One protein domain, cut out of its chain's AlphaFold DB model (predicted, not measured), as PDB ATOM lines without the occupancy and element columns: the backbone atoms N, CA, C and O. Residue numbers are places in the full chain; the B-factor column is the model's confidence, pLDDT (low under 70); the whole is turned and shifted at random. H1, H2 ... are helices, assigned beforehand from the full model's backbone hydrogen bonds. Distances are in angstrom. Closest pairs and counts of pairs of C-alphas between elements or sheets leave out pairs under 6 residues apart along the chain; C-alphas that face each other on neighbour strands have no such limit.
ATOM      1  N   TRP A   7     -18.323 -17.488  17.304       91.12
ATOM      2  CA  TRP A   7     -18.581 -17.624  18.738       91.12
ATOM      3  C   TRP A   7     -17.578 -16.851  19.594       91.12
ATOM      4  O   TRP A   7     -17.875 -16.527  20.736       91.12
ATOM      5  N   LYS A   8     -16.402 -16.502  19.054       91.56
ATOM      6  CA  LYS A   8     -15.419 -15.681  19.766       91.56
ATOM      7  C   LYS A   8     -15.891 -14.260  20.008       91.56
ATOM      8  O   LYS A   8     -15.222 -13.583  20.760       91.56
ATOM      9  N   LYS A   9     -16.977 -13.813  19.370       90.25
ATOM     10  CA  LYS A   9     -17.620 -12.524  19.660       90.25
ATOM     11  C   LYS A   9     -18.463 -12.574  20.934       90.25
ATOM     12  O   LYS A   9     -18.880 -11.529  21.419       90.25
ATOM     13  N   ASN A  10     -18.760 -13.774  21.438       91.19
ATOM     14  CA  ASN A  10     -19.549 -13.916  22.644       91.19
ATOM     15  C   ASN A  10     -18.709 -13.614  23.895       91.19
ATOM     16  O   ASN A  10     -17.537 -13.992  23.972       91.19
ATOM     17  N   PRO A  11     -19.308 -12.951  24.890       89.62
ATOM     18  CA  PRO A  11     -18.619 -12.540  26.103       89.62
ATOM     19  C   PRO A  11     -18.411 -13.722  27.060       89.62
ATOM     20  O   PRO A  11     -19.316 -14.519  27.297       89.62
ATOM     21  N   CYS A  12     -17.208 -13.829  27.627       90.50
ATOM     22  CA  CYS A  12     -16.881 -14.761  28.707       90.50
ATOM     23  C   CYS A  12     -15.583 -14.330  29.417       90.50
ATOM     24  O   CYS A  12     -14.883 -13.457  28.902       90.50
ATOM     25  N   PRO A  13     -15.196 -14.970  30.538       86.19
ATOM     26  CA  PRO A  13     -13.962 -14.637  31.255       86.19
ATOM     27  C   PRO A  13     -12.665 -14.724  30.436       86.19
ATOM     28  O   PRO A  13     -11.701 -14.034  30.751       86.19
ATOM     29  N   LEU A  14     -12.636 -15.535  29.374       84.62
ATOM     30  CA  LEU A  14     -11.497 -15.636  28.450       84.62
ATOM     31  C   LEU A  14     -11.591 -14.682  27.251       84.62
ATOM     32  O   LEU A  14     -10.700 -14.664  26.401       84.62
ATOM     33  N   HIS A  15     -12.671 -13.909  27.142       85.38
ATOM     34  CA  HIS A  15     -12.844 -12.969  26.047       85.38
ATOM     35  C   HIS A  15     -11.917 -11.754  26.234       85.38
ATOM     36  O   HIS A  15     -11.972 -11.114  27.288       85.38
ATOM     37  N   PRO A  16     -11.127 -11.359  25.214       83.19
ATOM     38  CA  PRO A  16     -10.178 -10.253  25.337       83.19
ATOM     39  C   PRO A  16     -10.792  -8.938  25.835       83.19
ATOM     40  O   PRO A  16     -10.181  -8.257  26.654       83.19
ATOM     41  N   ASP A  17     -12.013  -8.602  25.412       84.88
ATOM     42  CA  ASP A  17     -12.692  -7.358  25.819       84.88
ATOM     43  C   ASP A  17     -12.992  -7.274  27.325       84.88
ATOM     44  O   ASP A  17     -13.152  -6.180  27.872       84.88
ATOM     45  N   TRP A  18     -13.035  -8.407  28.036       86.00
ATOM     46  CA  TRP A  18     -13.181  -8.378  29.493       86.00
ATOM     47  C   TRP A  18     -11.886  -7.902  30.172       86.00
ATOM     48  O   TRP A  18     -11.929  -7.313  31.256       86.00
ATOM     49  N   GLY A  19     -10.738  -8.028  29.495       77.56
ATOM     50  CA  GLY A  19      -9.450  -7.522  29.972       77.56
ATOM     51  C   GLY A  19      -8.895  -8.308  31.160       77.56
ATOM     52  O   GLY A  19      -8.134  -7.760  31.956       77.56
ATOM     53  N   LEU A  20      -9.310  -9.570  31.319       77.31
ATOM     54  CA  LEU A  20      -8.924 -10.403  32.460       77.31
ATOM     55  C   LEU A  20      -7.549 -11.071  32.275       77.31
ATOM     56  O   LEU A  20      -6.901 -11.439  33.251       77.31
ATOM     57  N   GLN A  21      -7.043 -11.139  31.045       66.62
ATOM     58  CA  GLN A  21      -5.707 -11.652  30.717       66.62
ATOM     59  C   GLN A  21      -4.536 -10.871  31.355       66.62
ATOM     60  O   GLN A  21      -3.430 -11.399  31.454       66.62
ATOM     61  N   ASP A  22      -4.767  -9.641  31.830       59.62
ATOM     62  CA  ASP A  22      -3.747  -8.788  32.466       59.62
ATOM     63  C   ASP A  22      -3.798  -8.823  34.010       59.62
ATOM     64  O   ASP A  22      -3.227  -7.960  34.691       59.62
ATOM     65  N   ILE A  23      -4.530  -9.772  34.608       63.34
ATOM     66  CA  ILE A  23      -4.726  -9.851  36.064       63.34
ATOM     67  C   ILE A  23      -3.523 -10.489  36.765       63.34
ATOM     68  O   ILE A  23      -3.313 -11.695  36.713       63.34
ATOM     69  N   SER A  24      -2.784  -9.674  37.519       53.00
ATOM     70  CA  SER A  24      -1.709 -10.112  38.418       53.00
ATOM     71  C   SER A  24      -2.165 -10.302  39.871       53.00
ATOM     72  O   SER A  24      -1.656 -11.194  40.548       53.00
ATOM     73  N   ASP A  25      -3.145  -9.511  40.335       55.19
ATOM     74  CA  ASP A  25      -3.422  -9.300  41.764       55.19
ATOM     75  C   ASP A  25      -4.894  -9.566  42.142       55.19
ATOM     76  O   ASP A  25      -5.811  -8.836  41.749       55.19
ATOM     77  N   LEU A  26      -5.111 -10.610  42.945       57.22
ATOM     78  CA  LEU A  26      -6.399 -10.958  43.555       57.22
ATOM     79  C   LEU A  26      -6.567 -10.236  44.905       57.22
ATOM     80  O   LEU A  26      -5.663 -10.282  45.745       57.22
ATOM     81  N   ASP A  27      -7.728  -9.612  45.148       51.69
ATOM     82  CA  ASP A  27      -8.071  -9.027  46.455       51.69
ATOM     83  C   ASP A  27      -8.599 -10.136  47.378       51.69
ATOM     84  O   ASP A  27      -9.795 -10.421  47.451       51.69
ATOM     85  N   HIS A  28      -7.687 -10.810  48.079       48.44
ATOM     86  CA  HIS A  28      -8.017 -11.929  48.966       48.44
ATOM     87  C   HIS A  28      -8.625 -11.507  50.313       48.44
ATOM     88  O   HIS A  28      -8.831 -12.357  51.179       48.44
ATOM     89  N   ALA A  29      -8.953 -10.229  50.527       43.06
ATOM     90  CA  ALA A  29      -9.343  -9.753  51.850       43.06
ATOM     91  C   ALA A  29     -10.671 -10.318  52.394       43.06
ATOM     92  O   ALA A  29     -10.987 -10.000  53.535       43.06
ATOM     93  N   LYS A  30     -11.448 -11.125  51.644       44.34
ATOM     94  CA  LYS A  30     -12.617 -11.898  52.138       44.34
ATOM     95  C   LYS A  30     -13.262 -12.751  51.031       44.34
ATOM     96  O   LYS A  30     -14.437 -12.588  50.704       44.34
ATOM     97  N   LEU A  31     -12.528 -13.697  50.449       45.12
ATOM     98  CA  LEU A  31     -13.198 -14.822  49.786       45.12
ATOM     99  C   LEU A  31     -13.769 -15.717  50.891       45.12
ATOM    100  O   LEU A  31     -13.086 -16.606  51.390       45.12
ATOM    101  N   LYS A  32     -15.019 -15.470  51.312       45.88
ATOM    102  CA  LYS A  32     -15.810 -16.540  51.927       45.88
ATOM    103  C   LYS A  32     -15.921 -17.617  50.849       45.88
ATOM    104  O   LYS A  32     -16.702 -17.484  49.915       45.88
ATOM    105  N   LEU A  33     -15.091 -18.649  50.956       49.31
ATOM    106  CA  LEU A  33     -15.081 -19.817  50.073       49.31
ATOM    107  C   LEU A  33     -16.368 -20.659  50.181       49.31
ATOM    108  O   LEU A  33     -16.461 -21.660  49.486       49.31
ATOM    109  N   HIS A  34     -17.332 -20.228  51.002       51.97
ATOM    110  CA  HIS A  34     -18.543 -20.947  51.402       51.97
ATOM    111  C   HIS A  34     -19.841 -20.237  50.972       51.97
ATOM    112  O   HIS A  34     -20.838 -20.332  51.678       51.97
ATOM    113  N   ILE A  35     -19.850 -19.470  49.871       52.84
ATOM    114  CA  ILE A  35     -21.109 -18.866  49.366       52.84
ATOM    115  C   ILE A  35     -22.139 -19.955  49.017       52.84
ATOM    116  O   ILE A  35     -23.331 -19.750  49.183       52.84
ATOM    117  N   ASP A  36     -21.673 -21.145  48.645       48.62
ATOM    118  CA  ASP A  36     -22.465 -22.364  48.452       48.62
ATOM    119  C   ASP A  36     -23.138 -22.909  49.730       48.62
ATOM    120  O   ASP A  36     -23.887 -23.877  49.653       48.62
ATOM    121  N   GLN A  37     -22.884 -22.306  50.896       54.75
ATOM    122  CA  GLN A  37     -23.482 -22.673  52.186       54.75
ATOM    123  C   GLN A  37     -24.305 -21.532  52.808       54.75
ATOM    124  O   GLN A  37     -24.744 -21.660  53.949       54.75
ATOM    125  N   ASP A  38     -24.473 -20.403  52.110       58.81
ATOM    126  CA  ASP A  38     -25.296 -19.297  52.603       58.81
ATOM    127  C   ASP A  38     -26.757 -19.540  52.209       58.81
ATOM    128  O   ASP A  38     -27.118 -19.438  51.039       58.81
ATOM    129  N   GLU A  39     -27.597 -19.877  53.190       55.75
ATOM    130  CA  GLU A  39     -29.038 -20.106  53.000       55.75
ATOM    131  C   GLU A  39     -29.779 -18.854  52.491       55.75
ATOM    132  O   GLU A  39     -30.900 -18.971  52.007       55.75
ATOM    133  N   ASN A  40     -29.151 -17.672  52.562       60.91
ATOM    134  CA  ASN A  40     -29.694 -16.408  52.056       60.91
ATOM    135  C   ASN A  40     -29.114 -16.015  50.686       60.91
ATOM    136  O   ASN A  40     -29.260 -14.869  50.259       60.91
ATOM    137  N   ALA A  41     -28.379 -16.908  50.015       66.94
ATOM    138  CA  ALA A  41     -27.874 -16.627  48.681       66.94
ATOM    139  C   ALA A  41     -29.022 -16.639  47.662       66.94
ATOM    140  O   ALA A  41     -29.664 -17.666  47.451       66.94
ATOM    141  N   GLU A  42     -29.219 -15.507  46.984       79.81
ATOM    142  CA  GLU A  42     -30.055 -15.435  45.783       79.81
ATOM    143  C   GLU A  42     -29.600 -16.464  44.740       79.81
ATOM    144  O   GLU A  42     -28.403 -16.749  44.617       79.81
ATOM    145  N   TRP A  43     -30.548 -16.999  43.967       83.38
ATOM    146  CA  TRP A  43     -30.317 -18.094  43.016       83.38
ATOM    147  C   TRP A  43     -29.198 -17.796  41.998       83.38
ATOM    148  O   TRP A  43     -28.428 -18.689  41.635       83.38
ATOM    149  N   GLU A  44     -29.048 -16.535  41.588       85.38
ATOM    150  CA  GLU A  44     -27.994 -16.070  40.684       85.38
ATOM    151  C   GLU A  44     -26.576 -16.163  41.276       85.38
ATOM    152  O   GLU A  44     -25.591 -16.376  40.557       85.38
ATOM    153  N   MET A  45     -26.440 -16.032  42.596       85.94
ATOM    154  CA  MET A  45     -25.137 -15.888  43.243       85.94
ATOM    155  C   MET A  45     -24.279 -17.165  43.139       85.94
ATOM    156  O   MET A  45     -23.107 -17.055  42.762       85.94
ATOM    157  N   PRO A  46     -24.800 -18.381  43.396       88.56
ATOM    158  CA  PRO A  46     -24.082 -19.624  43.121       88.56
ATOM    159  C   PRO A  46     -23.605 -19.774  41.666       88.56
ATOM    160  O   PRO A  46     -22.514 -20.304  41.435       88.56
ATOM    161  N   ILE A  47     -24.372 -19.280  40.686       92.44
ATOM    162  CA  ILE A  47     -24.009 -19.333  39.259       92.44
ATOM    163  C   ILE A  47     -22.765 -18.472  39.013       92.44
ATOM    164  O   ILE A  47     -21.753 -18.952  38.496       92.44
ATOM    165  N   GLU A  48     -22.806 -17.212  39.446       92.31
ATOM    166  CA  GLU A  48     -21.702 -16.254  39.302       92.31
ATOM    167  C   GLU A  48     -20.438 -16.711  40.042       92.31
ATOM    168  O   GLU A  48     -19.321 -16.577  39.530       92.31
ATOM    169  N   VAL A  49     -20.597 -17.311  41.229       89.31
ATOM    170  CA  VAL A  49     -19.501 -17.920  41.998       89.31
ATOM    171  C   VAL A  49     -18.838 -19.041  41.215       89.31
ATOM    172  O   VAL A  49     -17.609 -19.078  41.153       89.31
ATOM    173  N   ASN A  50     -19.614 -19.954  40.640       91.56
ATOM    174  CA  ASN A  50     -19.065 -21.089  39.910       91.56
ATOM    175  C   ASN A  50     -18.390 -20.645  38.604       91.56
ATOM    176  O   ASN A  50     -17.294 -21.114  38.306       91.56
ATOM    177  N   ILE A  51     -18.935 -19.656  37.890       93.44
ATOM    178  CA  ILE A  51     -18.248 -19.066  36.726       93.44
ATOM    179  C   ILE A  51     -16.935 -18.384  37.147       93.44
ATOM    180  O   ILE A  51     -15.911 -18.545  36.481       93.44
ATOM    181  N   TYR A  52     -16.921 -17.664  38.273       89.38
ATOM    182  CA  TYR A  52     -15.693 -17.086  38.824       89.38
ATOM    183  C   TYR A  52     -14.672 -18.161  39.230       89.38
ATOM    184  O   TYR A  52     -13.490 -18.023  38.919       89.38
ATOM    185  N   ARG A  53     -15.106 -19.247  39.883       86.19
ATOM    186  CA  ARG A  53     -14.242 -20.390  40.226       86.19
ATOM    187  C   ARG A  53     -13.651 -21.019  38.962       86.19
ATOM    188  O   ARG A  53     -12.445 -21.224  38.919       86.19
ATOM    189  N   ALA A  54     -14.450 -21.210  37.910       88.75
ATOM    190  CA  ALA A  54     -13.953 -21.671  36.615       88.75
ATOM    191  C   ALA A  54     -12.895 -20.725  36.022       88.75
ATOM    192  O   ALA A  54     -11.862 -21.184  35.543       88.75
ATOM    193  N   ALA A  55     -13.112 -19.406  36.106       86.94
ATOM    194  CA  ALA A  55     -12.132 -18.408  35.674       86.94
ATOM    195  C   ALA A  55     -10.811 -18.524  36.448       86.94
ATOM    196  O   ALA A  55      -9.743 -18.447  35.850       86.94
ATOM    197  N   LEU A  56     -10.863 -18.762  37.762       81.25
ATOM    198  CA  LEU A  56      -9.662 -18.957  38.578       81.25
ATOM    199  C   LEU A  56      -8.879 -20.233  38.237       81.25
ATOM    200  O   LEU A  56      -7.663 -20.239  38.428       81.25
ATOM    201  N   GLU A  57      -9.553 -21.287  37.773       79.94
ATOM    202  CA  GLU A  57      -8.916 -22.546  37.357       79.94
ATOM    203  C   GLU A  57      -8.272 -22.468  35.964       79.94
ATOM    204  O   GLU A  57      -7.403 -23.281  35.640       79.94
ATOM    205  N   TYR A  58      -8.693 -21.504  35.134       73.94
ATOM    206  CA  TYR A  58      -8.189 -21.334  33.774       73.94
ATOM    207  C   TYR A  58      -8.286 -19.872  33.298       73.94
ATOM    208  O   TYR A  58      -9.238 -19.469  32.630       73.94
ATOM    209  N   LEU A  59      -7.269 -19.071  33.625       68.56
ATOM    210  CA  LEU A  59      -7.061 -17.705  33.125       68.56
ATOM    211  C   LEU A  59      -5.753 -17.673  32.312       68.56
ATOM    212  O   LEU A  59      -4.683 -17.380  32.841       68.56
ATOM    213  N   ASP A  60      -5.854 -18.073  31.039       57.78
ATOM    214  CA  ASP A  60      -4.830 -18.018  29.971       57.78
ATOM    215  C   ASP A  60      -3.363 -18.230  30.412       57.78
ATOM    216  O   ASP A  60      -2.470 -17.440  30.096       57.78
ATOM    217  N   GLY A  61      -3.106 -19.292  31.188       46.97
ATOM    218  CA  GLY A  61      -1.766 -19.824  31.481       46.97
ATOM    219  C   GLY A  61      -0.795 -18.899  32.234       46.97
ATOM    220  O   GLY A  61       0.311 -19.311  32.585       46.97
ATOM    221  N   LYS A  62      -1.179 -17.655  32.527       45.91
ATOM    222  CA  LYS A  62      -0.421 -16.706  33.345       45.91
ATOM    223  C   LYS A  62      -1.106 -16.615  34.688       45.91
ATOM    224  O   LYS A  62      -1.720 -15.602  35.007       45.91
ATOM    225  N   GLY A  63      -1.022 -17.710  35.444       43.19
ATOM    226  CA  GLY A  63      -1.605 -17.791  36.776       43.19
ATOM    227  C   GLY A  63      -1.388 -16.489  37.542       43.19
ATOM    228  O   GLY A  63      -0.294 -15.909  37.518       43.19
ATOM    229  N   THR A  64      -2.442 -16.026  38.208       49.75
ATOM    230  CA  THR A  64      -2.346 -14.925  39.171       49.75
ATOM    231  C   THR A  64      -1.182 -15.211  40.130       49.75
ATOM    232  O   THR A  64      -0.796 -16.371  40.306       49.75
ATOM    233  N   LEU A  65      -0.573 -14.184  40.736       41.81
ATOM    234  CA  LEU A  65       0.676 -14.289  41.522       41.81
ATOM    235  C   LEU A  65       0.733 -15.443  42.554       41.81
ATOM    236  O   LEU A  65       1.827 -15.831  42.960       41.81
ATOM    237  N   TYR A  66      -0.411 -16.026  42.927       43.44
ATOM    238  CA  TYR A  66      -0.555 -17.113  43.893       43.44
ATOM    239  C   TYR A  66      -1.010 -18.467  43.324       43.44
ATOM    240  O   TYR A  66      -1.097 -19.421  44.091       43.44
ATOM    241  N   ASN A  67      -1.284 -18.591  42.019       47.88
ATOM    242  CA  ASN A  67      -1.867 -19.815  41.456       47.88
ATOM    243  C   ASN A  67      -1.260 -20.232  40.109       47.88
ATOM    244  O   ASN A  67      -1.947 -20.726  39.222       47.88
ATOM    245  N   ARG A  68       0.065 -20.095  39.967       48.56
ATOM    246  CA  ARG A  68       0.834 -20.571  38.795       48.56
ATOM    247  C   ARG A  68       0.718 -22.085  38.522       48.56
ATOM    248  O   ARG A  68       1.289 -22.553  37.546       48.56
ATOM    249  N   SER A  69       0.026 -22.839  39.378       49.75
ATOM    250  CA  SER A  69      -0.185 -24.288  39.281       49.75
ATOM    251  C   SER A  69      -1.616 -24.708  38.925       49.75
ATOM    252  O   SER A  69      -1.837 -25.902  38.747       49.75
ATOM    253  N   ARG A  70      -2.588 -23.785  38.862       56.31
ATOM    254  CA  ARG A  70      -3.969 -24.102  38.465       56.31
ATOM    255  C   ARG A  70      -4.188 -23.697  37.018       56.31
ATOM    256  O   ARG A  70      -4.594 -22.582  36.718       56.31
ATOM    257  N   ASP A  71      -3.801 -24.613  36.148       68.00
ATOM    258  CA  ASP A  71      -4.168 -24.633  34.739       68.00
ATOM    259  C   ASP A  71      -4.912 -25.950  34.515       68.00
ATOM    260  O   ASP A  71      -4.347 -26.948  34.063       68.00
ATOM    261  N   SER A  72      -6.157 -25.991  34.994       79.44
ATOM    262  CA  SER A  72      -6.988 -27.193  34.970       79.44
ATOM    263  C   SER A  72      -8.263 -26.912  34.182       79.44
ATOM    264  O   SER A  72      -9.300 -26.575  34.763       79.44
ATOM    265  N   PRO A  73      -8.230 -27.086  32.844       86.44
ATOM    266  CA  PRO A  73      -9.443 -27.062  32.032       86.44
ATOM    267  C   PRO A  73     -10.514 -28.010  32.579       86.44
ATOM    268  O   PRO A  73     -11.698 -27.707  32.506       86.44
ATOM    269  N   THR A  74     -10.106 -29.148  33.150       88.25
ATOM    270  CA  THR A  74     -11.014 -30.131  33.749       88.25
ATOM    271  C   THR A  74     -11.772 -29.553  34.941       88.25
ATOM    272  O   THR A  74     -12.997 -29.643  34.965       88.25
ATOM    273  N   ASP A  75     -11.085 -28.921  35.897       87.88
ATOM    274  CA  ASP A  75     -11.748 -28.339  37.072       87.88
ATOM    275  C   ASP A  75     -12.593 -27.120  36.686       87.88
ATOM    276  O   ASP A  75     -13.711 -26.956  37.177       87.88
ATOM    277  N   ALA A  76     -12.122 -26.314  35.725       90.00
ATOM    278  CA  ALA A  76     -12.921 -25.234  35.153       90.00
ATOM    279  C   ALA A  76     -14.235 -25.764  34.550       90.00
ATOM    280  O   ALA A  76     -15.303 -25.217  34.823       90.00
ATOM    281  N   LEU A  77     -14.187 -26.865  33.792       93.25
ATOM    282  CA  LEU A  77     -15.379 -27.507  33.228       93.25
ATOM    283  C   LEU A  77     -16.328 -28.051  34.306       93.25
ATOM    284  O   LEU A  77     -17.540 -27.971  34.112       93.25
ATOM    285  N   VAL A  78     -15.813 -28.557  35.434       94.25
ATOM    286  CA  VAL A  78     -16.644 -29.001  36.570       94.25
ATOM    287  C   VAL A  78     -17.428 -27.829  37.155       94.25
ATOM    288  O   VAL A  78     -18.644 -27.932  37.312       94.25
ATOM    289  N   PHE A  79     -16.775 -26.697  37.422       93.62
ATOM    290  CA  PHE A  79     -17.472 -25.510  37.922       93.62
ATOM    291  C   PHE A  79     -18.471 -24.951  36.900       93.62
ATOM    292  O   PHE A  79     -19.573 -24.556  37.273       93.62
ATOM    293  N   LEU A  80     -18.139 -24.966  35.605       95.94
ATOM    294  CA  LEU A  80     -19.079 -24.571  34.553       95.94
ATOM    295  C   LEU A  80     -20.300 -25.496  34.482       95.94
ATOM    296  O   LEU A  80     -21.400 -25.007  34.243       95.94
ATOM    297  N   GLN A  81     -20.132 -26.802  34.721       96.44
ATOM    298  CA  GLN A  81     -21.263 -27.727  34.825       96.44
ATOM    299  C   GLN A  81     -22.136 -27.412  36.039       96.44
ATOM    300  O   GLN A  81     -23.345 -27.300  35.893       96.44
ATOM    301  N   GLN A  82     -21.535 -27.185  37.209       94.62
ATOM    302  CA  GLN A  82     -22.283 -26.808  38.414       94.62
ATOM    303  C   GLN A  82     -23.071 -25.506  38.222       94.62
ATOM    304  O   GLN A  82     -24.193 -25.392  38.703       94.62
ATOM    305  N   ALA A  83     -22.501 -24.524  37.514       95.19
ATOM    306  CA  ALA A  83     -23.216 -23.306  37.144       95.19
ATOM    307  C   ALA A  83     -24.406 -23.610  36.218       95.19
ATOM    308  O   ALA A  83     -25.502 -23.113  36.452       95.19
ATOM    309  N   GLU A  84     -24.209 -24.441  35.191       96.06
ATOM    310  CA  GLU A  84     -25.262 -24.812  34.240       96.06
ATOM    311  C   GLU A  84     -26.412 -25.588  34.894       96.06
ATOM    312  O   GLU A  84     -27.572 -25.305  34.603       96.06
ATOM    313  N   ASP A  85     -26.110 -26.513  35.806       94.69
ATOM    314  CA  ASP A  85     -27.121 -27.304  36.516       94.69
ATOM    315  C   ASP A  85     -28.087 -26.401  37.305       94.69
ATOM    316  O   ASP A  85     -29.290 -26.657  37.346       94.69
ATOM    317  N   ILE A  86     -27.569 -25.306  37.876       93.25
ATOM    318  CA  ILE A  86     -28.357 -24.289  38.586       93.25
ATOM    319  C   ILE A  86     -29.120 -23.406  37.595       93.25
ATOM    320  O   ILE A  86     -30.287 -23.095  37.817       93.25
ATOM    321  N   VAL A  87     -28.487 -23.023  36.480       93.44
ATOM    322  CA  VAL A  87     -29.113 -22.203  35.432       93.44
ATOM    323  C   VAL A  87     -30.355 -22.891  34.863       93.44
ATOM    324  O   VAL A  87     -31.392 -22.251  34.716       93.44
ATOM    325  N   ILE A  88     -30.277 -24.190  34.561       89.31
ATOM    326  CA  ILE A  88     -31.378 -24.944  33.938       89.31
ATOM    327  C   ILE A  88     -32.596 -25.061  34.869       89.31
ATOM    328  O   ILE A  88     -33.716 -25.202  34.379       89.31
ATOM    329  N   SER A  89     -32.408 -24.973  36.189       85.88
ATOM    330  CA  SER A  89     -33.517 -24.951  37.148       85.88
ATOM    331  C   SER A  89     -34.122 -23.557  37.363       85.88
ATOM    332  O   SER A  89     -34.986 -23.410  38.224       85.88
ATOM    333  N   GLY A  90     -33.638 -22.533  36.654       81.62
ATOM    334  CA  GLY A  90     -34.101 -21.154  36.781       81.62
ATOM    335  C   GLY A  90     -35.483 -20.901  36.189       81.62
ATOM    336  O   GLY A  90     -35.946 -21.619  35.306       81.62
ATOM    337  N   GLU A  91     -36.117 -19.821  36.641       77.81
ATOM    338  CA  GLU A  91     -37.447 -19.403  36.170       77.81
ATOM    339  C   GLU A  91     -37.399 -18.236  35.164       77.81
ATOM    340  O   GLU A  91     -38.379 -17.972  34.470       77.81
ATOM    341  N   SER A  92     -36.259 -17.543  35.052       90.50
ATOM    342  CA  SER A  92     -36.065 -16.400  34.145       90.50
ATOM    343  C   SER A  92     -35.353 -16.824  32.861       90.50
ATOM    344  O   SER A  92     -34.178 -17.193  32.888       90.50
ATOM    345  N   GLU A  93     -36.033 -16.731  31.716       93.81
ATOM    346  CA  GLU A  93     -35.437 -17.035  30.407       93.81
ATOM    347  C   GLU A  93     -34.319 -16.051  30.028       93.81
ATOM    348  O   GLU A  93     -33.337 -16.459  29.399       93.81
ATOM    349  N   GLU A  94     -34.403 -14.782  30.446       94.88
ATOM    350  CA  GLU A  94     -33.302 -13.821  30.333       94.88
ATOM    351  C   GLU A  94     -32.059 -14.302  31.084       94.88
ATOM    352  O   GLU A  94     -30.962 -14.299  30.517       94.88
ATOM    353  N   ALA A  95     -32.228 -14.743  32.335       94.44
ATOM    354  CA  ALA A  95     -31.127 -15.239  33.154       94.44
ATOM    355  C   ALA A  95     -30.534 -16.512  32.551       94.44
ATOM    356  O   ALA A  95     -29.317 -16.611  32.367       94.44
ATOM    357  N   ILE A  96     -31.404 -17.454  32.169       95.69
ATOM    358  CA  ILE A  96     -31.011 -18.702  31.517       95.69
ATOM    359  C   ILE A  96     -30.185 -18.401  30.277       95.69
ATOM    360  O   ILE A  96     -29.101 -18.957  30.109       95.69
ATOM    361  N   THR A  97     -30.664 -17.499  29.426       96.44
ATOM    362  CA  THR A  97     -29.979 -17.122  28.191       96.44
ATOM    363  C   THR A  97     -28.637 -16.454  28.490       96.44
ATOM    364  O   THR A  97     -27.618 -16.869  27.936       96.44
ATOM    365  N   GLY A  98     -28.605 -15.466  29.386       96.44
ATOM    366  CA  GLY A  98     -27.406 -14.697  29.711       96.44
ATOM    367  C   GLY A  98     -26.285 -15.546  30.301       96.44
ATOM    368  O   GLY A  98     -25.183 -15.589  29.746       96.44
ATOM    369  N   TYR A  99     -26.570 -16.293  31.370       97.31
ATOM    370  CA  TYR A  99     -25.572 -17.161  31.995       97.31
ATOM    371  C   TYR A  99     -25.137 -18.293  31.057       97.31
ATOM    372  O   TYR A  99     -23.943 -18.579  30.957       97.31
ATOM    373  N   SER A 100     -26.069 -18.888  30.300       96.94
ATOM    374  CA  SER A 100     -25.743 -19.971  29.361       96.94
ATOM    375  C   SER A 100     -24.841 -19.505  28.216       96.94
ATOM    376  O   SER A 100     -23.992 -20.282  27.768       96.94
ATOM    377  N   VAL A 101     -24.973 -18.255  27.753       96.81
ATOM    378  CA  VAL A 101     -24.049 -17.654  26.772       96.81
ATOM    379  C   VAL A 101     -22.642 -17.587  27.353       96.81
ATOM    380  O   VAL A 101     -21.703 -18.039  26.693       96.81
ATOM    381  N   VAL A 102     -22.489 -17.093  28.584       97.19
ATOM    382  CA  VAL A 102     -21.177 -17.005  29.243       97.19
ATOM    383  C   VAL A 102     -20.564 -18.393  29.428       97.19
ATOM    384  O   VAL A 102     -19.424 -18.614  29.017       97.19
ATOM    385  N   ILE A 103     -21.325 -19.339  29.988       97.06
ATOM    386  CA  ILE A 103     -20.871 -20.703  30.295       97.06
ATOM    387  C   ILE A 103     -20.403 -21.423  29.029       97.06
ATOM    388  O   ILE A 103     -19.268 -21.895  28.967       97.06
ATOM    389  N   ASN A 104     -21.246 -21.486  27.994       96.75
ATOM    390  CA  ASN A 104     -20.936 -22.261  26.791       96.75
ATOM    391  C   ASN A 104     -19.862 -21.589  25.931       96.75
ATOM    392  O   ASN A 104     -19.057 -22.271  25.299       96.75
ATOM    393  N   THR A 105     -19.774 -20.257  25.959       95.81
ATOM    394  CA  THR A 105     -18.654 -19.558  25.323       95.81
ATOM    395  C   THR A 105     -17.352 -19.873  26.044       95.81
ATOM    396  O   THR A 105     -16.357 -20.180  25.391       95.81
ATOM    397  N   PHE A 106     -17.354 -19.872  27.380       94.38
ATOM    398  CA  PHE A 106     -16.184 -20.249  28.165       94.38
ATOM    399  C   PHE A 106     -15.764 -21.697  27.854       94.38
ATOM    400  O   PHE A 106     -14.598 -21.938  27.535       94.38
ATOM    401  N   ARG A 107     -16.709 -22.647  27.791       94.56
ATOM    402  CA  ARG A 107     -16.425 -24.023  27.343       94.56
ATOM    403  C   ARG A 107     -15.755 -24.062  25.973       94.56
ATOM    404  O   ARG A 107     -14.716 -24.700  25.865       94.56
ATOM    405  N   MET A 108     -16.259 -23.319  24.983       94.06
ATOM    406  CA  MET A 108     -15.674 -23.255  23.633       94.06
ATOM    407  C   MET A 108     -14.227 -22.742  23.598       94.06
ATOM    408  O   MET A 108     -13.449 -23.135  22.720       94.06
ATOM    409  N   TRP A 109     -13.851 -21.867  24.535       90.88
ATOM    410  CA  TRP A 109     -12.461 -21.443  24.706       90.88
ATOM    411  C   TRP A 109     -11.592 -22.527  25.367       90.88
ATOM    412  O   TRP A 109     -10.447 -22.686  24.947       90.88
ATOM    413  N   LEU A 110     -12.125 -23.286  26.334       89.31
ATOM    414  CA  LEU A 110     -11.427 -24.391  27.018       89.31
ATOM    415  C   LEU A 110     -11.244 -25.625  26.121       89.31
ATOM    416  O   LEU A 110     -10.170 -26.221  26.064       89.31
ATOM    417  N   ARG A 111     -12.310 -26.019  25.423       89.81
ATOM    418  CA  ARG A 111     -12.367 -27.148  24.496       89.81
ATOM    419  C   ARG A 111     -13.328 -26.816  23.361       89.81
ATOM    420  O   ARG A 111     -14.435 -26.343  23.578       89.81
ATOM    421  N   ARG A 112     -12.936 -27.099  22.123       87.12
ATOM    422  CA  ARG A 112     -13.863 -26.959  20.994       87.12
ATOM    423  C   ARG A 112     -14.704 -28.219  20.871       87.12
ATOM    424  O   ARG A 112     -14.239 -29.191  20.279       87.12
ATOM    425  N   ASP A 113     -15.912 -28.180  21.421       90.31
ATOM    426  CA  ASP A 113     -16.889 -29.261  21.311       90.31
ATOM    427  C   ASP A 113     -18.047 -28.859  20.373       90.31
ATOM    428  O   ASP A 113     -18.647 -27.795  20.562       90.31
ATOM    429  N   PRO A 114     -18.396 -29.680  19.362       90.88
ATOM    430  CA  PRO A 114     -19.565 -29.442  18.520       90.88
ATOM    431  C   PRO A 114     -20.882 -29.269  19.293       90.88
ATOM    432  O   PRO A 114     -21.764 -28.556  18.807       90.88
ATOM    433  N   SER A 115     -21.044 -29.894  20.468       92.62
ATOM    434  CA  SER A 115     -22.252 -29.715  21.284       92.62
ATOM    435  C   SER A 115     -22.354 -28.301  21.846       92.62
ATOM    436  O   SER A 115     -23.425 -27.697  21.778       92.62
ATOM    437  N   ASP A 116     -21.242 -27.751  22.340       93.31
ATOM    438  CA  ASP A 116     -21.183 -26.407  22.920       93.31
ATOM    439  C   ASP A 116     -21.440 -25.349  21.830       93.31
ATOM    440  O   ASP A 116     -22.213 -24.408  22.030       93.31
ATOM    441  N   GLU A 117     -20.898 -25.547  20.620       93.88
ATOM    442  CA  GLU A 117     -21.191 -24.681  19.471       93.88
ATOM    443  C   GLU A 117     -22.672 -24.750  19.056       93.88
ATOM    444  O   GLU A 117     -23.287 -23.720  18.761       93.88
ATOM    445  N   ALA A 118     -23.272 -25.945  19.036       94.19
ATOM    446  CA  ALA A 118     -24.688 -26.111  18.711       94.19
ATOM    447  C   ALA A 118     -25.597 -25.423  19.744       94.19
ATOM    448  O   ALA A 118     -26.599 -24.810  19.367       94.19
ATOM    449  N   THR A 119     -25.235 -25.482  21.028       95.25
ATOM    450  CA  THR A 119     -25.921 -24.752  22.100       95.25
ATOM    451  C   THR A 119     -25.805 -23.245  21.901       95.25
ATOM    452  O   THR A 119     -26.826 -22.558  21.918       95.25
ATOM    453  N   LEU A 120     -24.610 -22.719  21.606       95.25
ATOM    454  CA  LEU A 120     -24.436 -21.290  21.328       95.25
ATOM    455  C   LEU A 120     -25.269 -20.823  20.128       95.25
ATOM    456  O   LEU A 120     -25.880 -19.763  20.203       95.25
ATOM    457  N   LYS A 121     -25.380 -21.619  19.053       94.50
ATOM    458  CA  LYS A 121     -26.250 -21.272  17.909       94.50
ATOM    459  C   LYS A 121     -27.718 -21.141  18.314       94.50
ATOM    460  O   LYS A 121     -28.395 -20.229  17.853       94.50
ATOM    461  N   LYS A 122     -28.212 -22.021  19.190       95.56
ATOM    462  CA  LYS A 122     -29.578 -21.909  19.733       95.56
ATOM    463  C   LYS A 122     -29.731 -20.661  20.603       95.56
ATOM    464  O   LYS A 122     -30.763 -19.998  20.539       95.56
ATOM    465  N   LEU A 123     -28.706 -20.332  21.389       95.81
ATOM    466  CA  LEU A 123     -28.703 -19.140  22.233       95.81
ATOM    467  C   LEU A 123     -28.711 -17.849  21.404       95.81
ATOM    468  O   LEU A 123     -29.424 -16.929  21.782       95.81
ATOM    469  N   GLU A 124     -28.031 -17.783  20.252       94.12
ATOM    470  CA  GLU A 124     -28.102 -16.609  19.357       94.12
ATOM    471  C   GLU A 124     -29.532 -16.281  18.909       94.12
ATOM    472  O   GLU A 124     -29.898 -15.112  18.779       94.12
ATOM    473  N   GLU A 125     -30.369 -17.299  18.713       93.25
ATOM    474  CA  GLU A 125     -31.781 -17.089  18.396       93.25
ATOM    475  C   GLU A 125     -32.594 -16.679  19.632       93.25
ATOM    476  O   GLU A 125     -33.465 -15.813  19.529       93.25
ATOM    477  N   LYS A 126     -32.278 -17.229  20.814       94.38
ATOM    478  CA  LYS A 126     -32.917 -16.831  22.080       94.38
ATOM    479  C   LYS A 126     -32.612 -15.384  22.470       94.38
ATOM    480  O   LYS A 126     -33.518 -14.685  22.913       94.38
ATOM    481  N   LYS A 127     -31.389 -14.891  22.250       94.38
ATOM    482  CA  LYS A 127     -31.000 -13.496  22.543       94.38
ATOM    483  C   LYS A 127     -31.922 -12.466  21.889       94.38
ATOM    484  O   LYS A 127     -32.194 -11.423  22.470       94.38
ATOM    485  N   LYS A 128     -32.438 -12.772  20.693       93.50
ATOM    486  CA  LYS A 128     -33.386 -11.905  19.972       93.50
ATOM    487  C   LYS A 128     -34.743 -11.807  20.677       93.50
ATOM    488  O   LYS A 128     -35.445 -10.821  20.493       93.50
ATOM    489  N   GLN A 129     -35.117 -12.836  21.436       94.44
ATOM    490  CA  GLN A 129     -36.379 -12.918  22.177       94.44
ATOM    491  C   GLN A 129     -36.247 -12.345  23.593       94.44
ATOM    492  O   GLN A 129     -37.205 -11.775  24.102       94.44
ATOM    493  N   PHE A 130     -35.056 -12.446  24.189       94.56
ATOM    494  CA  PHE A 130     -34.767 -12.035  25.565       94.56
ATOM    495  C   PHE A 130     -33.652 -10.983  25.603       94.56
ATOM    496  O   PHE A 130     -32.551 -11.283  26.059       94.56
ATOM    497  N   PRO A 131     -33.886  -9.750  25.117       91.62
ATOM    498  CA  PRO A 131     -32.829  -8.755  24.905       91.62
ATOM    499  C   PRO A 131     -32.105  -8.327  26.191       91.62
ATOM    500  O   PRO A 131     -30.939  -7.954  26.135       91.62
ATOM    501  N   LYS A 132     -32.748  -8.450  27.358       95.69
ATOM    502  CA  LYS A 132     -32.143  -8.142  28.664       95.69
ATOM    503  C   LYS A 132     -31.159  -9.209  29.176       95.69
ATOM    504  O   LYS A 132     -30.611  -9.062  30.266       95.69
ATOM    505  N   TYR A 133     -30.886 -10.268  28.403       95.69
ATOM    506  CA  TYR A 133     -29.851 -11.260  28.735       95.69
ATOM    507  C   TYR A 133     -28.468 -10.618  28.958       95.69
ATOM    508  O   TYR A 133     -27.645 -11.154  29.703       95.69
ATOM    509  N   GLU A 134     -28.202  -9.471  28.322       95.81
ATOM    510  CA  GLU A 134     -26.919  -8.764  28.409       95.81
ATOM    511  C   GLU A 134     -26.623  -8.256  29.820       95.81
ATOM    512  O   GLU A 134     -25.459  -8.255  30.223       95.81
ATOM    513  N   ALA A 135     -27.642  -7.919  30.616       96.94
ATOM    514  CA  ALA A 135     -27.445  -7.546  32.015       96.94
ATOM    515  C   ALA A 135     -26.842  -8.708  32.825       96.94
ATOM    516  O   ALA A 135     -25.929  -8.501  33.619       96.94
ATOM    517  N   TYR A 136     -27.265  -9.948  32.553       96.75
ATOM    518  CA  TYR A 136     -26.731 -11.154  33.197       96.75
ATOM    519  C   TYR A 136     -25.313 -11.508  32.728       96.75
ATOM    520  O   TYR A 136     -24.496 -12.028  33.483       96.75
ATOM    521  N   VAL A 137     -24.962 -11.189  31.484       96.81
ATOM    522  CA  VAL A 137     -23.562 -11.254  31.042       96.81
ATOM    523  C   VAL A 137     -22.722 -10.213  31.791       96.81
ATOM    524  O   VAL A 137     -21.627 -10.506  32.281       96.81
ATOM    525  N   THR A 138     -23.239  -8.987  31.864       97.00
ATOM    526  CA  THR A 138     -22.577  -7.823  32.458       97.00
ATOM    527  C   THR A 138     -22.336  -8.032  33.949       97.00
ATOM    528  O   THR A 138     -21.228  -7.774  34.427       97.00
ATOM    529  N   ILE A 139     -23.312  -8.589  34.672       96.56
ATOM    530  CA  ILE A 139     -23.179  -8.850  36.104       96.56
ATOM    531  C   ILE A 139     -22.120  -9.909  36.405       96.56
ATOM    532  O   ILE A 139     -21.361  -9.739  37.354       96.56
ATOM    533  N   VAL A 140     -21.964 -10.948  35.574       95.75
ATOM    534  CA  VAL A 140     -20.874 -11.924  35.750       95.75
ATOM    535  C   VAL A 140     -19.519 -11.228  35.655       95.75
ATOM    536  O   VAL A 140     -18.633 -11.462  36.479       95.75
ATOM    537  N   HIS A 141     -19.349 -10.335  34.679       94.94
ATOM    538  CA  HIS A 141     -18.120  -9.561  34.535       94.94
ATOM    539  C   HIS A 141     -17.896  -8.631  35.739       94.94
ATOM    540  O   HIS A 141     -16.798  -8.620  36.306       94.94
ATOM    541  N   ALA A 142     -18.934  -7.908  36.178       94.50
ATOM    542  CA  ALA A 142     -18.895  -7.059  37.370       94.50
ATOM    543  C   ALA A 142     -18.490  -7.861  38.615       94.50
ATOM    544  O   ALA A 142     -17.574  -7.473  39.345       94.50
ATOM    545  N   TYR A 143     -19.121  -9.020  38.808       91.69
ATOM    546  CA  TYR A 143     -18.890  -9.922  39.922       91.69
ATOM    547  C   TYR A 143     -17.447 -10.420  39.951       91.69
ATOM    548  O   TYR A 143     -16.795 -10.307  40.988       91.69
ATOM    549  N   ILE A 144     -16.904 -10.892  38.825       88.62
ATOM    550  CA  ILE A 144     -15.502 -11.322  38.750       88.62
ATOM    551  C   ILE A 144     -14.575 -10.164  39.127       88.62
ATOM    552  O   ILE A 144     -13.742 -10.323  40.020       88.62
ATOM    553  N   LEU A 145     -14.748  -8.984  38.519       88.00
ATOM    554  CA  LEU A 145     -13.919  -7.810  38.808       88.00
ATOM    555  C   LEU A 145     -14.022  -7.351  40.271       88.00
ATOM    556  O   LEU A 145     -13.022  -6.908  40.838       88.00
ATOM    557  N   SER A 146     -15.189  -7.505  40.906       87.62
ATOM    558  CA  SER A 146     -15.418  -7.165  42.320       87.62
ATOM    559  C   SER A 146     -14.539  -7.969  43.293       87.62
ATOM    560  O   SER A 146     -14.308  -7.560  44.439       87.62
ATOM    561  N   ARG A 147     -14.051  -9.133  42.842       80.94
ATOM    562  CA  ARG A 147     -13.166 -10.036  43.593       80.94
ATOM    563  C   ARG A 147     -11.685  -9.801  43.307       80.94
ATOM    564  O   ARG A 147     -10.831 -10.442  43.917       80.94
ATOM    565  N   LEU A 148     -11.366  -8.874  42.410       76.94
ATOM    566  CA  LEU A 148      -9.994  -8.527  42.065       76.94
ATOM    567  C   LEU A 148      -9.503  -7.304  42.846       76.94
ATOM    568  O   LEU A 148     -10.270  -6.603  43.506       76.94
ATOM    569  N   GLY A 149      -8.194  -7.052  42.743       71.56
ATOM    570  CA  GLY A 149      -7.496  -5.937  43.381       71.56
ATOM    571  C   GLY A 149      -8.164  -4.557  43.223       71.56
ATOM    572  O   GLY A 149      -8.918  -4.325  42.273       71.56
ATOM    573  N   PRO A 150      -7.800  -3.580  44.081       79.12
ATOM    574  CA  PRO A 150      -8.373  -2.232  44.102       79.12
ATOM    575  C   PRO A 150      -8.514  -1.520  42.750       79.12
ATOM    576  O   PRO A 150      -9.464  -0.768  42.551       79.12
ATOM    577  N   ARG A 151      -7.603  -1.777  41.802       82.56
ATOM    578  CA  ARG A 151      -7.606  -1.151  40.471       82.56
ATOM    579  C   ARG A 151      -8.885  -1.403  39.660       82.56
ATOM    580  O   ARG A 151      -9.187  -0.624  38.764       82.56
ATOM    581  N   TRP A 152      -9.620  -2.476  39.954       86.56
ATOM    582  CA  TRP A 152     -10.787  -2.897  39.174       86.56
ATOM    583  C   TRP A 152     -12.124  -2.393  39.719       86.56
ATOM    584  O   TRP A 152     -13.139  -2.513  39.036       86.56
ATOM    585  N   ARG A 153     -12.138  -1.786  40.914       88.50
ATOM    586  CA  ARG A 153     -13.372  -1.396  41.620       88.50
ATOM    587  C   ARG A 153     -14.241  -0.449  40.805       88.50
ATOM    588  O   ARG A 153     -15.425  -0.706  40.659       88.50
TER     589      ARG A 153
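What this domain is: This is residues 7 to 153 of the 222 residues of an uncharacterized protein of Stichopus japonicus (UniProt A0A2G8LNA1). Three helices, H1, H2 and H3, make an up-and-down bundle in which each runs against the one before it, and H5 crosses H1 and H3 at a steep angle on the side away from H2. H4 packs on H3 and stays apart from H1 and H2, and the short H6 sits at the corner after H5. The printed part has 147 residues with six named helices, H1 to H6 in that order along the chain, and no named strand; the class is all helix. Two long stretches have no named element: residues 7 to 43 before H1, and residues 58 to 72 between H1 and H2. The whole is compact, with a radius of gyration of the C-alphas of 14.6 A, and rounded, with spans of 40 by 35 by 26 A.

How they stand to each other: The longest helix is H3, residues 93 to 110; it forms a hairpin with H2, residues 73 to 88, at a shallow tilt of 13 degrees, opposite ways, the closest C-alphas being those of Val 87 and Ile 96, 5.6 A apart. H2 forms another hairpin with H1, residues 44 to 57, at a shallow tilt of 11 degrees, opposite ways; the closest C-alphas, of Ala 54 and Ala 76, are 4.0 A apart. H1 and H3 are close but not clearly touching, with the C-alphas of Ile 51 and Ile 103 closest at 7.1 A. H4, residues 114 to 127, makes a third hairpin with H3, at a shallow tilt of 32 degrees, opposite ways, closest at the C-alphas of Asn 104 and Asp 116, 5.7 A. H5, residues 133 to 146, touches H3 through H3 residues 94 to 102 alone, at a steep tilt of 59 degrees, the same way; the C-alphas of Gly 98 and Tyr 133 are closest, at 4.3 A. H5 residues 140 to 144 alone touch H1 residues 48 to 52, at a steep tilt of 57 degrees, closest at the C-alphas of Glu 48 and Val 140, 5.7 A. H6, residues 150 to 153, and H5 touch only at the corner, closest at the C-alphas of Leu 145 and Trp 152, 5.8 A. In H1, H2, H3 and H5 every O i to N i+4 pair is within hydrogen-bond range, in H4 9 of 10 are, and H6 is too short for such a pair.

Where its parts are: H3 measures 25.3 A from first to last C-alpha, H2 22.1 A, H1 20.4 A, H5 20.2 A, H4 20.0 A and H6 5.6 A. H1 begins at C-alpha 44 (-27.994, -16.070, 40.684), H3 begins at C-alpha 93 (-35.437, -17.035, 30.407), and H6 ends at C-alpha 153 (-13.372, -1.396, 41.620).

The domain as a whole: The two C-alphas farthest apart, of Tyr 66 and Gln 129, are 42.1 A apart. The printed part has no cut. The link from H1 to H2 is long, with 15 residues, and the other four links are tight. The mean pLDDT of the printed part is 81.8; residues 21 to 41 and 59 to 71 are under 70.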